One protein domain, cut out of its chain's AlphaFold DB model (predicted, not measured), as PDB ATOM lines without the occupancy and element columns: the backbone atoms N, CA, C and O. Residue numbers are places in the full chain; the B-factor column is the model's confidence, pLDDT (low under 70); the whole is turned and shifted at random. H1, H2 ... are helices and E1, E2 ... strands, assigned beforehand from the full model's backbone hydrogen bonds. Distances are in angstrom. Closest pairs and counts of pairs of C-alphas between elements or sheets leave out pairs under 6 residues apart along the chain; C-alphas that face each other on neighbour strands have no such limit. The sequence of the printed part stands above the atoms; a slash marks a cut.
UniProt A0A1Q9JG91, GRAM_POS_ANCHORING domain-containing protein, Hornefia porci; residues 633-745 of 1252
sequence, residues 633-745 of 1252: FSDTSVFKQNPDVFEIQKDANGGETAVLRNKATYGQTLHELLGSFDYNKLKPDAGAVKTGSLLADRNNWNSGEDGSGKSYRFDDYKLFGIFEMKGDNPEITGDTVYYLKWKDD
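What this domain is: This is residues 633 to 745 of the 1252 residues of the protein "GRAM_POS_ANCHORING domain-containing protein" of Hornefia porci (UniProt A0A1Q9JG91). Little is regular structure here: a compact body mostly of loops, with three separate two-stranded antiparallel sheets, hairpins E1-E2 and E4-E5 and the pair E3-E7. E6 lies nearest the middle; hairpin E4-E5 lies farthest out. The 113 printed residues, with E1 E2 H1 E3 E4 E5 E6 E7 in order, are mostly strand by class, 31 in named elements; radius of gyration of the C-alphas 14.2 A, spans 36 by 35 by 27 A.

How they stand to each other: Look first at hairpin E1, residues 646 to 650, and E2, 656 to 660: N 647 and O 659 are 2.8 A apart, within hydrogen-bond range. Near E2 is E6, residues 736 to 739, which runs on at 36 degrees into E7, 742 to 744. Beside E7, find its antiparallel neighbour E3, 693 to 695, with N 694 and O 743 at 2.8 A. In hairpin E4, 717 to 719, and E5, 723 to 725, N 719 and O 723 are 2.8 A apart. H1, 670 to 674, has its O i to N i+4 pair within range and is apart from E6.

Where its parts are: Find C-alpha 646 at (178.004, 182.400, 303.605); E1 runs 12.8 A from there. E7 ends at C-alpha 744, (149.848, 179.449, 303.929).

The domain as a whole: The farthest C-alphas, Ala 652 and Ile 722, are 42.9 A apart. The printed part has no cut; links H1 to E3 and E3 to E4 are long. Residues 653 and 723 have pLDDT under 70.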
ATOM      1  N   PHE A 633     166.197 181.945 308.691       96.69
ATOM      2  CA  PHE A 633     166.826 180.653 308.923       96.69
ATOM      3  C   PHE A 633     166.957 180.388 310.426       96.69
ATOM      4  O   PHE A 633     167.221 181.299 311.215       96.69
ATOM      5  N   SER A 634     166.835 179.125 310.829       95.12
ATOM      6  CA  SER A 634     167.143 178.691 312.192       95.12
ATOM      7  C   SER A 634     168.619 178.919 312.524       95.12
ATOM      8  O   SER A 634     169.487 178.847 311.650       95.12
ATOM      9  N   ASP A 635     168.944 179.128 313.799       94.69
ATOM     10  CA  ASP A 635     170.342 179.286 314.233       94.69
ATOM     11  C   ASP A 635     171.177 178.015 313.991       94.69
ATOM     12  O   ASP A 635     172.392 178.079 313.820       94.69
ATOM     13  N   THR A 636     170.515 176.858 313.894       93.25
ATOM     14  CA  THR A 636     171.081 175.562 313.490       93.25
ATOM     15  C   THR A 636     171.253 175.380 311.977       93.25
ATOM     16  O   THR A 636     171.768 174.347 311.551       93.25
ATOM     17  N   SER A 637     170.812 176.335 311.155       95.62
ATOM     18  CA  SER A 637     170.898 176.245 309.695       95.62
ATOM     19  C   SER A 637     172.340 176.146 309.205       95.62
ATOM     20  O   SER A 637     173.261 176.745 309.765       95.62
ATOM     21  N   VAL A 638     172.532 175.443 308.086       94.88
ATOM     22  CA  VAL A 638     173.839 175.339 307.423       94.88
ATOM     23  C   VAL A 638     174.456 176.717 307.146       94.88
ATOM     24  O   VAL A 638     175.659 176.893 307.316       94.88
ATOM     25  N   PHE A 639     173.633 177.703 306.793       95.75
ATOM     26  CA  PHE A 639     174.075 179.046 306.435       95.75
ATOM     27  C   PHE A 639     174.607 179.826 307.644       95.75
ATOM     28  O   PHE A 639     175.712 180.360 307.580       95.75
ATOM     29  N   LYS A 640     173.883 179.830 308.775       95.06
ATOM     30  CA  LYS A 640     174.343 180.493 310.012       95.06
ATOM     31  C   LYS A 640     175.532 179.780 310.665       95.06
ATOM     32  O   LYS A 640     176.359 180.432 311.293       95.06
ATOM     33  N   GLN A 641     175.652 178.465 310.482       96.25
ATOM     34  CA  GLN A 641     176.749 177.661 311.035       96.25
ATOM     35  C   GLN A 641     178.054 177.708 310.209       96.25
ATOM     36  O   GLN A 641     179.050 177.139 310.646       96.25
ATOM     37  N   ASN A 642     178.084 178.350 309.030       95.94
ATOM     38  CA  ASN A 642     179.272 178.407 308.157       95.94
ATOM     39  C   ASN A 642     179.542 179.841 307.627       95.94
ATOM     40  O   ASN A 642     179.501 180.067 306.413       95.94
ATOM     41  N   PRO A 643     179.833 180.823 308.509       94.44
ATOM     42  CA  PRO A 643     179.973 182.243 308.147       94.44
ATOM     43  C   PRO A 643     181.187 182.566 307.255       94.44
ATOM     44  O   PRO A 643     181.219 183.619 306.614       94.44
ATOM     45  N   ASP A 644     182.171 181.665 307.182       93.62
ATOM     46  CA  ASP A 644     183.321 181.761 306.269       93.62
ATOM     47  C   ASP A 644     182.950 181.425 304.812       93.62
ATOM     48  O   ASP A 644     183.693 181.742 303.887       93.62
ATOM     49  N   VAL A 645     181.789 180.790 304.600       95.31
ATOM     50  CA  VAL A 645     181.269 180.384 303.283       95.31
ATOM     51  C   VAL A 645     180.083 181.261 302.875       95.31
ATOM     52  O   VAL A 645     179.995 181.672 301.716       95.31
ATOM     53  N   PHE A 646     179.210 181.602 303.830       96.69
ATOM     54  CA  PHE A 646     178.004 182.400 303.605       96.69
ATOM     55  C   PHE A 646     177.998 183.703 304.411       96.69
ATOM     56  O   PHE A 646     178.379 183.745 305.578       96.69
ATOM     57  N   GLU A 647     177.482 184.765 303.807       97.00
ATOM     58  CA  GLU A 647     177.114 186.005 304.478       97.00
ATOM     59  C   GLU A 647     175.593 186.090 304.611       97.00
ATOM     60  O   GLU A 647     174.877 186.030 303.614       97.00
ATOM     61  N   ILE A 648     175.084 186.240 305.838       96.88
ATOM     62  CA  ILE A 648     173.653 186.462 306.062       96.88
ATOM     63  C   ILE A 648     173.352 187.951 305.889       96.88
ATOM     64  O   ILE A 648     173.668 188.767 306.755       96.88
ATOM     65  N   GLN A 649     172.717 188.289 304.773       94.94
ATOM     66  CA  GLN A 649     172.154 189.606 304.496       94.94
ATOM     67  C   GLN A 649     170.638 189.593 304.746       94.94
ATOM     68  O   GLN A 649     170.036 188.528 304.923       94.94
ATOM     69  N   LYS A 650     170.006 190.773 304.775       88.44
ATOM     70  CA  LYS A 650     168.545 190.899 304.892       88.44
ATOM     71  C   LYS A 650     167.919 191.378 303.590       88.44
ATOM     72  O   LYS A 650     168.437 192.299 302.967       88.44
ATOM     73  N   ASP A 651     166.797 190.768 303.219       81.06
ATOM     74  CA  ASP A 651     165.930 191.271 302.155       81.06
ATOM     75  C   ASP A 651     165.157 192.527 302.608       81.06
ATOM     76  O   ASP A 651     165.126 192.880 303.793       81.06
ATOM     77  N   ALA A 652     164.525 193.221 301.657       71.38
ATOM     78  CA  ALA A 652     163.809 194.474 301.910       71.38
ATOM     79  C   ALA A 652     162.573 194.324 302.826       71.38
ATOM     80  O   ALA A 652     162.038 195.331 303.292       71.38
ATOM     81  N   ASN A 653     162.139 193.093 303.111       69.12
ATOM     82  CA  ASN A 653     161.039 192.767 304.019       69.12
ATOM     83  C   ASN A 653     161.543 192.193 305.363       69.12
ATOM     84  O   ASN A 653     160.739 191.797 306.207       69.12
ATOM     85  N   GLY A 654     162.862 192.183 305.593       76.69
ATOM     86  CA  GLY A 654     163.496 191.741 306.836       76.69
ATOM     87  C   GLY A 654     163.739 190.232 306.947       76.69
ATOM     88  O   GLY A 654     164.180 189.781 308.011       76.69
ATOM     89  N   GLY A 655     163.479 189.469 305.881       87.38
ATOM     90  CA  GLY A 655     163.875 188.066 305.771       87.38
ATOM     91  C   GLY A 655     165.376 187.907 305.522       87.38
ATOM     92  O   GLY A 655     166.075 188.867 305.209       87.38
ATOM     93  N   GLU A 656     165.902 186.700 305.705       95.25
ATOM     94  CA  GLU A 656     167.334 186.404 305.588       95.25
ATOM     95  C   GLU A 656     167.694 185.820 304.216       95.25
ATOM     96  O   GLU A 656     167.004 184.953 303.683       95.25
ATOM     97  N   THR A 657     168.819 186.257 303.652       96.19
ATOM     98  CA  THR A 657     169.401 185.680 302.435       96.19
ATOM     99  C   THR A 657     170.880 185.392 302.664       96.19
ATOM    100  O   THR A 657     171.649 186.275 303.032       96.19
ATOM    101  N   ALA A 658     171.265 184.133 302.475       97.06
ATOM    102  CA  ALA A 658     172.619 183.632 302.633       97.06
ATOM    103  C   ALA A 658     173.376 183.743 301.305       97.06
ATOM    104  O   ALA A 658     173.240 182.897 300.419       97.06
ATOM    105  N   VAL A 659     174.151 184.811 301.167       97.31
ATOM    106  CA  VAL A 659     174.991 185.109 300.004       97.31
ATOM    107  C   VAL A 659     176.274 184.286 300.084       97.31
ATOM    108  O   VAL A 659     176.944 184.297 301.114       97.31
ATOM    109  N   LEU A 660     176.656 183.581 299.021       96.88
ATOM    110  CA  LEU A 660     177.939 182.882 298.971       96.88
ATOM    111  C   LEU A 660     179.091 183.891 298.821       96.88
ATOM    112  O   LEU A 660     179.022 184.804 297.998       96.88
ATOM    113  N   ARG A 661     180.169 183.729 299.600       94.69
ATOM    114  CA  ARG A 661     181.326 184.647 299.558       94.69
ATOM    115  C   ARG A 661     182.152 184.535 298.276       94.69
ATOM    116  O   ARG A 661     182.726 185.528 297.834       94.69
ATOM    117  N   ASN A 662     182.197 183.347 297.675       93.38
ATOM    118  CA  ASN A 662     182.801 183.137 296.362       93.38
ATOM    119  C   ASN A 662     181.841 183.619 295.268       93.38
ATOM    120  O   ASN A 662     180.675 183.220 295.253       93.38
ATOM    121  N   LYS A 663     182.346 184.414 294.320       93.81
ATOM    122  CA  LYS A 663     181.629 184.742 293.081       93.81
ATOM    123  C   LYS A 663     181.976 183.755 291.970       93.81
ATOM    124  O   LYS A 663     183.127 183.334 291.870       93.81
ATOM    125  N   ALA A 664     180.996 183.426 291.137       93.62
ATOM    126  CA  ALA A 664     181.163 182.524 290.003       93.62
ATOM    127  C   ALA A 664     181.685 183.244 288.759       93.62
ATOM    128  O   ALA A 664     181.311 184.390 288.510       93.62
ATOM    129  N   THR A 665     182.474 182.554 287.940       92.75
ATOM    130  CA  THR A 665     182.662 182.921 286.527       92.75
ATOM    131  C   THR A 665     181.594 182.258 285.653       92.75
ATOM    132  O   THR A 665     180.914 181.320 286.072       92.75
ATOM    133  N   TYR A 666     181.410 182.753 284.427       91.19
ATOM    134  CA  TYR A 666     180.377 182.247 283.519       91.19
ATOM    135  C   TYR A 666     180.563 180.763 283.176       91.19
ATOM    136  O   TYR A 666     181.608 180.364 282.664       91.19
ATOM    137  N   GLY A 667     179.519 179.966 283.411       91.06
ATOM    138  CA  GLY A 667     179.513 178.522 283.166       91.06
ATOM    139  C   GLY A 667     180.142 177.692 284.290       91.06
ATOM    140  O   GLY A 667     180.069 176.469 284.241       91.06
ATOM    141  N   GLN A 668     180.719 178.318 285.324       94.69
ATOM    142  CA  GLN A 668     181.199 177.598 286.505       94.69
ATOM    143  C   GLN A 668     180.017 176.942 287.222       94.69
ATOM    144  O   GLN A 668     178.986 177.580 287.447       94.69
ATOM    145  N   THR A 669     180.152 175.675 287.606       95.62
ATOM    146  CA  THR A 669     179.074 174.957 288.287       95.62
ATOM    147  C   THR A 669     179.041 175.252 289.786       95.62
ATOM    148  O   THR A 669     180.061 175.565 290.410       95.62
ATOM    149  N   LEU A 670     177.863 175.127 290.402       95.31
ATOM    150  CA  LEU A 670     177.677 175.367 291.835       95.31
ATOM    151  C   LEU A 670     178.629 174.525 292.706       95.31
ATOM    152  O   LEU A 670     179.178 175.034 293.679       95.31
ATOM    153  N   HIS A 671     178.872 173.259 292.359       94.06
ATOM    154  CA  HIS A 671     179.780 172.387 293.111       94.06
ATOM    155  C   HIS A 671     181.244 172.847 293.021       94.06
ATOM    156  O   HIS A 671     181.965 172.769 294.012       94.06
ATOM    157  N   GLU A 672     181.684 173.378 291.877       94.25
ATOM    158  CA  GLU A 672     183.030 173.952 291.731       94.25
ATOM    159  C   GLU A 672     183.178 175.253 292.528       94.25
ATOM    160  O   GLU A 672     184.224 175.502 293.125       94.25
ATOM    161  N   LEU A 673     182.121 176.068 292.572       94.88
ATOM    162  CA  LEU A 673     182.078 177.329 293.313       94.88
ATOM    163  C   LEU A 673     182.132 177.134 294.842       94.88
ATOM    164  O   LEU A 673     182.730 177.940 295.562       94.88
ATOM    165  N   LEU A 674     181.527 176.047 295.330       93.50
ATOM    166  CA  LEU A 674     181.565 175.606 296.729       93.50
ATOM    167  C   LEU A 674     182.926 175.010 297.136       93.50
ATOM    168  O   LEU A 674     183.253 174.972 298.325       93.50
ATOM    169  N   GLY A 675     183.732 174.554 296.173       90.31
ATOM    170  CA  GLY A 675     185.075 174.025 296.404       90.31
ATOM    171  C   GLY A 675     185.086 172.796 297.319       90.31
ATOM    172  O   GLY A 675     184.636 171.718 296.942       90.31
ATOM    173  N   SER A 676     185.636 172.940 298.529       90.81
ATOM    174  CA  SER A 676     185.686 171.871 299.541       90.81
ATOM    175  C   SER A 676     184.451 171.812 300.452       90.81
ATOM    176  O   SER A 676     184.397 170.966 301.350       90.81
ATOM    177  N   PHE A 677     183.461 172.688 300.255       95.00
ATOM    178  CA  PHE A 677     182.225 172.662 301.027       95.00
ATOM    179  C   PHE A 677     181.294 171.531 300.561       95.00
ATOM    180  O   PHE A 677     180.995 171.383 299.379       95.00
ATOM    181  N   ASP A 678     180.803 170.736 301.512       94.38
ATOM    182  CA  ASP A 678     179.922 169.596 301.246       94.38
ATOM    183  C   ASP A 678     178.527 170.048 300.776       94.38
ATOM    184  O   ASP A 678     177.672 170.429 301.584       94.38
ATOM    185  N   TYR A 679     178.293 169.964 299.461       92.94
ATOM    186  CA  TYR A 679     177.030 170.323 298.808       92.94
ATOM    187  C   TYR A 679     175.813 169.586 299.386       92.94
ATOM    188  O   TYR A 679     174.718 170.146 299.416       92.94
ATOM    189  N   ASN A 680     175.991 168.393 299.971       93.81
ATOM    190  CA  ASN A 680     174.901 167.634 300.593       93.81
ATOM    191  C   ASN A 680     174.297 168.326 301.822       93.81
ATOM    192  O   ASN A 680     173.253 167.896 302.318       93.81
ATOM    193  N   LYS A 681     174.924 169.397 302.323       93.25
ATOM    194  CA  LYS A 681     174.396 170.233 303.406       93.25
ATOM    195  C   LYS A 681     173.460 171.341 302.916       93.25
ATOM    196  O   LYS A 681     172.744 171.897 303.743       93.25
ATOM    197  N   LEU A 682     173.407 171.639 301.612       93.75
ATOM    198  CA  LEU A 682     172.566 172.688 301.005       93.75
ATOM    199  C   LEU A 682     171.082 172.300 300.897       93.75
ATOM    200  O   LEU A 682     170.424 172.510 299.879       93.75
ATOM    201  N   LYS A 683     170.524 171.722 301.960       92.06
ATOM    202  CA  LYS A 683     169.102 171.368 302.029       92.06
ATOM    203  C   LYS A 683     168.283 172.591 302.458       92.06
ATOM    204  O   LYS A 683     168.801 173.410 303.220       92.06
ATOM    205  N   PRO A 684     167.015 172.721 302.028       94.62
ATOM    206  CA  PRO A 684     166.090 173.688 302.610       94.62
ATOM    207  C   PRO A 684     166.065 173.558 304.137       94.62
ATOM    208  O   PRO A 684     165.905 172.453 304.661       94.62
ATOM    209  N   ASP A 685     166.233 174.667 304.857       94.31
ATOM    210  CA  ASP A 685     166.272 174.630 306.318       94.31
ATOM    211  C   ASP A 685     164.891 174.279 306.889       94.31
ATOM    212  O   ASP A 685     163.978 175.103 306.935       94.31
ATOM    213  N   ALA A 686     164.751 173.043 307.367       91.06
ATOM    214  CA  ALA A 686     163.520 172.530 307.956       91.06
ATOM    215  C   ALA A 686     163.128 173.205 309.288       91.06
ATOM    216  O   ALA A 686     162.013 172.964 309.761       91.06
ATOM    217  N   GLY A 687     164.024 174.003 309.884       92.81
ATOM    218  CA  GLY A 687     163.775 174.855 311.047       92.81
ATOM    219  C   GLY A 687     163.503 176.328 310.717       92.81
ATOM    220  O   GLY A 687     163.260 177.099 311.643       92.81
ATOM    221  N   ALA A 688     163.537 176.734 309.442       94.56
ATOM    222  CA  ALA A 688     163.263 178.112 309.043       94.56
ATOM    223  C   ALA A 688     161.822 178.531 309.383       94.56
ATOM    224  O   ALA A 688     160.884 177.730 309.305       94.56
ATOM    225  N   VAL A 689     161.637 179.812 309.707       93.31
ATOM    226  CA  VAL A 689     160.355 180.380 310.148       93.31
ATOM    227  C   VAL A 689     159.930 181.571 309.291       93.31
ATOM    228  O   VAL A 689     160.732 182.446 308.975       93.31
ATOM    229  N   LYS A 690     158.642 181.636 308.947       91.75
ATOM    230  CA  LYS A 690     158.004 182.796 308.313       91.75
ATOM    231  C   LYS A 690     156.604 182.963 308.893       91.75
ATOM    232  O   LYS A 690     155.815 182.020 308.881       91.75
ATOM    233  N   THR A 691     156.293 184.136 309.437       90.94
ATOM    234  CA  THR A 691     155.053 184.367 310.195       90.94
ATOM    235  C   THR A 691     153.805 183.989 309.386       90.94
ATOM    236  O   THR A 691     153.663 184.353 308.216       90.94
ATOM    237  N   GLY A 692     152.906 183.219 310.009       90.38
ATOM    238  CA  GLY A 692     151.657 182.741 309.406       90.38
ATOM    239  C   GLY A 692     151.813 181.868 308.155       90.38
ATOM    240  O   GLY A 692     150.863 181.742 307.377       90.38
ATOM    241  N   SER A 693     153.004 181.314 307.923       91.94
ATOM    242  CA  SER A 693     153.345 180.526 306.739       91.94
ATOM    243  C   SER A 693     154.109 179.264 307.147       91.94
ATOM    244  O   SER A 693     154.938 179.283 308.053       91.94
ATOM    245  N   LEU A 694     153.856 178.152 306.463       92.75
ATOM    246  CA  LEU A 694     154.538 176.879 306.694       92.75
ATOM    247  C   LEU A 694     155.508 176.594 305.550       92.75
ATOM    248  O   LEU A 694     155.214 176.881 304.389       92.75
ATOM    249  N   LEU A 695     156.649 175.977 305.855       92.81
ATOM    250  CA  LEU A 695     157.582 175.519 304.828       92.81
ATOM    251  C   LEU A 695     156.898 174.436 303.968       92.81
ATOM    252  O   LEU A 695     156.420 173.420 304.489       92.81
ATOM    253  N   ALA A 696     156.789 174.682 302.661       93.06
ATOM    254  CA  ALA A 696     156.043 173.841 301.726       93.06
ATOM    255  C   ALA A 696     156.882 172.679 301.184       93.06
ATOM    256  O   ALA A 696     156.358 171.574 301.045       93.06
ATOM    257  N   ASP A 697     158.171 172.923 300.929       91.56
ATOM    258  CA  ASP A 697     159.143 171.918 300.497       91.56
ATOM    259  C   ASP A 697     160.334 171.867 301.467       91.56
ATOM    260  O   ASP A 697     160.797 172.892 301.958       91.56
ATOM    261  N   ARG A 698     160.806 170.655 301.761       92.06
ATOM    262  CA  ARG A 698     161.909 170.358 302.693       92.06
ATOM    263  C   ARG A 698     163.120 169.715 302.007       92.06
ATOM    264  O   ARG A 698     164.077 169.362 302.685       92.06
ATOM    265  N   ASN A 699     163.057 169.510 300.692       91.88
ATOM    266  CA  ASN A 699     164.100 168.858 299.897       91.88
ATOM    267  C   ASN A 699     164.577 169.750 298.746       91.88
ATOM    268  O   ASN A 699     165.759 169.716 298.422       91.88
ATOM    269  N   ASN A 700     163.678 170.539 298.145       94.31
ATOM    270  CA  ASN A 700     163.987 171.334 296.957       94.31
ATOM    271  C   ASN A 700     163.966 172.849 297.224       94.31
ATOM    272  O   ASN A 700     163.037 173.377 297.840       94.31
ATOM    273  N   TRP A 701     164.959 173.547 296.676       95.94
ATOM    274  CA  TRP A 701     164.945 174.994 296.437       95.94
ATOM    275  C   TRP A 701     164.262 175.307 295.103       95.94
ATOM    276  O   TRP A 701     163.958 174.390 294.344       95.94
ATOM    277  N   ASN A 702     164.005 176.580 294.794       95.12
ATOM    278  CA  ASN A 702     163.331 176.998 293.554       95.12
ATOM    279  C   ASN A 702     163.989 178.263 292.987       95.12
ATOM    280  O   ASN A 702     164.519 179.057 293.760       95.12
ATOM    281  N   SER A 703     163.959 178.461 291.666       92.50
ATOM    282  CA  SER A 703     164.522 179.668 291.031       92.50
ATOM    283  C   SER A 703     163.613 180.903 291.097       92.50
ATOM    284  O   SER A 703     164.101 182.010 290.908       92.50
ATOM    285  N   GLY A 704     162.303 180.737 291.319       88.06
ATOM    286  CA  GLY A 704     161.355 181.844 291.491       88.06
ATOM    287  C   GLY A 704     161.063 182.155 292.963       88.06
ATOM    288  O   GLY A 704     160.893 181.237 293.767       88.06
ATOM    289  N   GLU A 705     160.940 183.441 293.308       83.94
ATOM    290  CA  GLU A 705     160.564 183.915 294.654       83.94
ATOM    291  C   GLU A 705     159.157 183.446 295.069       83.94
ATOM    292  O   GLU A 705     158.921 183.072 296.216       83.94
ATOM    293  N   ASP A 706     158.224 183.363 294.122       77.31
ATOM    294  CA  ASP A 706     156.889 182.778 294.310       77.31
ATOM    295  C   ASP A 706     156.910 181.238 294.454       77.31
ATOM    296  O   ASP A 706     155.879 180.598 294.679       77.31
ATOM    297  N   GLY A 707     158.086 180.619 294.325       79.62
ATOM    298  CA  GLY A 707     158.265 179.175 294.272       79.62
ATOM    299  C   GLY A 707     157.943 178.560 292.906       79.62
ATOM    300  O   GLY A 707     157.731 177.346 292.846       79.62
ATOM    301  N   SER A 708     157.871 179.349 291.832       76.62
ATOM    302  CA  SER A 708     157.821 178.857 290.450       76.62
ATOM    303  C   SER A 708     159.228 178.580 289.880       76.62
ATOM    304  O   SER A 708     160.228 178.558 290.604       76.62
ATOM    305  N   GLY A 709     159.305 178.325 288.569       86.12
ATOM    306  CA  GLY A 709     160.548 178.011 287.864       86.12
ATOM    307  C   GLY A 709     161.021 176.570 288.073       86.12
ATOM    308  O   GLY A 709     160.217 175.667 288.315       86.12
ATOM    309  N   LYS A 710     162.334 176.336 287.945       90.62
ATOM    310  CA  LYS A 710     162.925 175.018 288.209       90.62
ATOM    311  C   LYS A 710     163.089 174.831 289.720       90.62
ATOM    312  O   LYS A 710     163.622 175.703 290.407       90.62
ATOM    313  N   SER A 711     162.682 173.665 290.219       92.94
ATOM    314  CA  SER A 711     163.065 173.188 291.548       92.94
ATOM    315  C   SER A 711     164.431 172.490 291.493       92.94
ATOM    316  O   SER A 711     164.704 171.751 290.545       92.94
ATOM    317  N   TYR A 712     165.273 172.716 292.500       95.12
ATOM    318  CA  TYR A 712     166.646 172.210 292.590       95.12
ATOM    319  C   TYR A 712     166.848 171.415 293.874       95.12
ATOM    320  O   TYR A 712     166.537 171.907 294.962       95.12
ATOM    321  N   ARG A 713     167.424 170.220 293.760       95.00
ATOM    322  CA  ARG A 713     167.790 169.384 294.901       95.00
ATOM    323  C   ARG A 713     169.300 169.205 294.970       95.00
ATOM    324  O   ARG A 713     169.856 168.380 294.259       95.00
ATOM    325  N   PHE A 714     169.956 169.952 295.852       95.31
ATOM    326  CA  PHE A 714     171.418 169.950 295.954       95.31
ATOM    327  C   PHE A 714     172.004 168.743 296.705       95.31
ATOM    328  O   PHE A 714     173.201 168.521 296.606       95.31
ATOM    329  N   ASP A 715     171.217 167.942 297.434       93.81
ATOM    330  CA  ASP A 715     171.721 166.747 298.127       93.81
ATOM    331  C   ASP A 715     171.575 165.454 297.314       93.81
ATOM    332  O   ASP A 715     170.527 165.205 296.718       93.81
ATOM    333  N   ASP A 716     172.589 164.584 297.374       93.75
ATOM    334  CA  ASP A 716     172.498 163.216 296.859       93.75
ATOM    335  C   ASP A 716     171.348 162.455 297.537       93.75
ATOM    336  O   ASP A 716     171.177 162.489 298.763       93.75
ATOM    337  N   TYR A 717     170.561 161.721 296.749       91.31
ATOM    338  CA  TYR A 717     169.361 161.043 297.244       91.31
ATOM    339  C   TYR A 717     169.069 159.727 296.520       91.31
ATOM    340  O   TYR A 717     169.632 159.426 295.472       91.31
ATOM    341  N   LYS A 718     168.165 158.912 297.084       88.31
ATOM    342  CA  LYS A 718     167.764 157.630 296.482       88.31
ATOM    343  C   LYS A 718     166.361 157.678 295.892       88.31
ATOM    344  O   LYS A 718     165.369 157.612 296.623       88.31
ATOM    345  N   LEU A 719     166.264 157.729 294.566       70.94
ATOM    346  CA  LEU A 719     164.992 157.608 293.858       70.94
ATOM    347  C   LEU A 719     164.450 156.175 294.016       70.94
ATOM    348  O   LEU A 719     165.176 155.188 293.871       70.94
ATOM    349  N   PHE A 720     163.178 156.071 294.414       75.50
ATOM    350  CA  PHE A 720     162.523 154.826 294.852       75.50
ATOM    351  C   PHE A 720     163.292 154.033 295.934       75.50
ATOM    352  O   PHE A 720     163.079 152.834 296.096       75.50
ATOM    353  N   GLY A 721     164.189 154.690 296.683       78.44
ATOM    354  CA  GLY A 721     165.019 154.066 297.721       78.44
ATOM    355  C   GLY A 721     166.207 153.236 297.215       78.44
ATOM    356  O   GLY A 721     166.982 152.761 298.043       78.44
ATOM    357  N   ILE A 722     166.389 153.083 295.895       79.62
ATOM    358  CA  ILE A 722     167.416 152.195 295.312       79.62
ATOM    359  C   ILE A 722     168.339 152.858 294.282       79.62
ATOM    360  O   ILE A 722     169.512 152.499 294.237       79.62
ATOM    361  N   PHE A 723     167.866 153.827 293.491       67.12
ATOM    362  CA  PHE A 723     168.688 154.490 292.471       67.12
ATOM    363  C   PHE A 723     169.360 155.728 293.056       67.12
ATOM    364  O   PHE A 723     168.669 156.646 293.495       67.12
ATOM    365  N   GLU A 724     170.690 155.753 293.076       88.50
ATOM    366  CA  GLU A 724     171.463 156.889 293.583       88.50
ATOM    367  C   GLU A 724     171.462 158.025 292.554       88.50
ATOM    368  O   GLU A 724     172.040 157.916 291.476       88.50
ATOM    369  N   MET A 725     170.766 159.105 292.900       87.69
ATOM    370  CA  MET A 725     170.704 160.353 292.154       87.69
ATOM    371  C   MET A 725     171.715 161.324 292.754       87.69
ATOM    372  O   MET A 725     171.750 161.501 293.976       87.69
ATOM    373  N   LYS A 726     172.506 161.971 291.897       92.50
ATOM    374  CA  LYS A 726     173.360 163.086 292.308       92.50
ATOM    375  C   LYS A 726     172.552 164.363 292.507       92.50
ATOM    376  O   LYS A 726     171.551 164.562 291.818       92.50
ATOM    377  N   GLY A 727     173.004 165.203 293.436       91.62
ATOM    378  CA  GLY A 727     172.479 166.556 293.600       91.62
ATOM    379  C   GLY A 727     172.590 167.383 292.310       91.62
ATOM    380  O   GLY A 727     173.533 167.216 291.533       91.62
ATOM    381  N   ASP A 728     171.615 168.266 292.076       95.69
ATOM    382  CA  ASP A 728     171.609 169.237 290.979       95.69
ATOM    383  C   ASP A 728     172.884 170.094 291.010       95.69
ATOM    384  O   ASP A 728     173.081 170.869 291.941       95.69
ATOM    385  N   ASN A 729     173.700 170.033 289.955       95.19
ATOM    386  CA  ASN A 729     174.882 170.884 289.807       95.19
ATOM    387  C   ASN A 729     174.700 171.897 288.657       95.19
ATOM    388  O   ASN A 729     175.161 171.634 287.546       95.19
ATOM    389  N   PRO A 730     173.976 173.014 288.864       95.31
ATOM    390  CA  PRO A 730     173.751 174.008 287.819       95.31
ATOM    391  C   PRO A 730     175.007 174.816 287.485       95.31
ATOM    392  O   PRO A 730     175.769 175.192 288.377       95.31
ATOM    393  N   GLU A 731     175.161 175.139 286.202       95.81
ATOM    394  CA  GLU A 731     176.067 176.174 285.696       95.81
ATOM    395  C   GLU A 731     175.542 177.569 286.072       95.81
ATOM    396  O   GLU A 731     174.347 177.846 285.944       95.81
ATOM    397  N   ILE A 732     176.430 178.456 286.521       95.00
ATOM    398  CA  ILE A 732     176.099 179.840 286.871       95.00
ATOM    399  C   ILE A 732     176.430 180.753 285.685       95.00
ATOM    400  O   ILE A 732     177.588 180.943 285.320       95.00
ATOM    401  N   THR A 733     175.397 181.329 285.072       92.75
ATOM    402  CA  THR A 733     175.506 182.204 283.884       92.75
ATOM    403  C   THR A 733     175.079 183.653 284.152       92.75
ATOM    404  O   THR A 733     175.073 184.475 283.239       92.75
ATOM    405  N   GLY A 734     174.701 183.958 285.394       92.69
ATOM    406  CA  GLY A 734     174.199 185.247 285.868       92.69
ATOM    407  C   GLY A 734     174.028 185.233 287.389       92.69
ATOM    408  O   GLY A 734     174.142 184.172 288.013       92.69
ATOM    409  N   ASP A 735     173.731 186.386 287.994       94.62
ATOM    410  CA  ASP A 735     173.402 186.454 289.424       94.62
ATOM    411  C   ASP A 735     172.187 185.564 289.728       94.62
ATOM    412  O   ASP A 735     171.158 185.640 289.056       94.62
ATOM    413  N   THR A 736     172.327 184.671 290.710       94.94
ATOM    414  CA  THR A 736     171.412 183.540 290.918       94.94
ATOM    415  C   THR A 736     170.946 183.462 292.368       94.94
ATOM    416  O   THR A 736     171.761 183.387 293.289       94.94
ATOM    417  N   VAL A 737     169.628 183.407 292.579       95.88
ATOM    418  CA  VAL A 737     169.019 183.242 293.907       95.88
ATOM    419  C   VAL A 737     168.160 181.978 293.947       95.88
ATOM    420  O   VAL A 737     167.320 181.749 293.079       95.88
ATOM    421  N   TYR A 738     168.365 181.161 294.979       96.38
ATOM    422  CA  TYR A 738     167.595 179.954 295.263       96.38
ATOM    423  C   TYR A 738     166.672 180.192 296.461       96.38
ATOM    424  O   TYR A 738     167.140 180.495 297.556       96.38
ATOM    425  N   TYR A 739     165.362 180.044 296.278       95.38
ATOM    426  CA  TYR A 739     164.349 180.434 297.264       95.38
ATOM    427  C   TYR A 739     163.743 179.237 298.012       95.38
ATOM    428  O   TYR A 739     163.391 178.213 297.408       95.38
ATOM    429  N   LEU A 740     163.548 179.394 299.329       94.81
ATOM    430  CA  LEU A 740     162.647 178.540 300.108       94.81
ATOM    431  C   LEU A 740     161.200 178.716 299.628       94.81
ATOM    432  O   LEU A 740     160.738 179.836 299.401       94.81
ATOM    433  N   LYS A 741     160.463 177.605 299.523       93.44
ATOM    434  CA  LYS A 741     159.048 177.610 299.130       93.44
ATOM    435  C   LYS A 741     158.144 177.575 300.351       93.44
ATOM    436  O   LYS A 741     158.150 176.606 301.111       93.44
ATOM    437  N   TRP A 742     157.326 178.607 300.500       91.19
ATOM    438  CA  TRP A 742     156.337 178.730 301.565       91.19
ATOM    439  C   TRP A 742     154.933 178.372 301.065       91.19
ATOM    440  O   TRP A 742     154.641 178.433 299.872       91.19
ATOM    441  N   LYS A 743     154.058 177.995 301.993       91.75
ATOM    442  CA  LYS A 743     152.605 177.887 301.810       91.75
ATOM    443  C   LYS A 743     151.914 178.577 302.980       91.75
ATOM    444  O   LYS A 743     152.527 178.758 304.034       91.75
ATOM    445  N   ASP A 744     150.643 178.920 302.821       91.62
ATOM    446  CA  ASP A 744     149.848 179.449 303.929       91.62
ATOM    447  C   ASP A 744     149.804 178.452 305.098       91.62
ATOM    448  O   ASP A 744     149.715 177.236 304.894       91.62
ATOM    449  N   ASP A 745     149.842 178.969 306.325       92.31
ATOM    450  CA  ASP A 745     149.416 178.205 307.493       92.31
ATOM    451  C   ASP A 745     147.874 178.199 307.546       92.31
ATOM    452  O   ASP A 745     147.278 179.270 307.689       92.31
TER     453      ASP A 745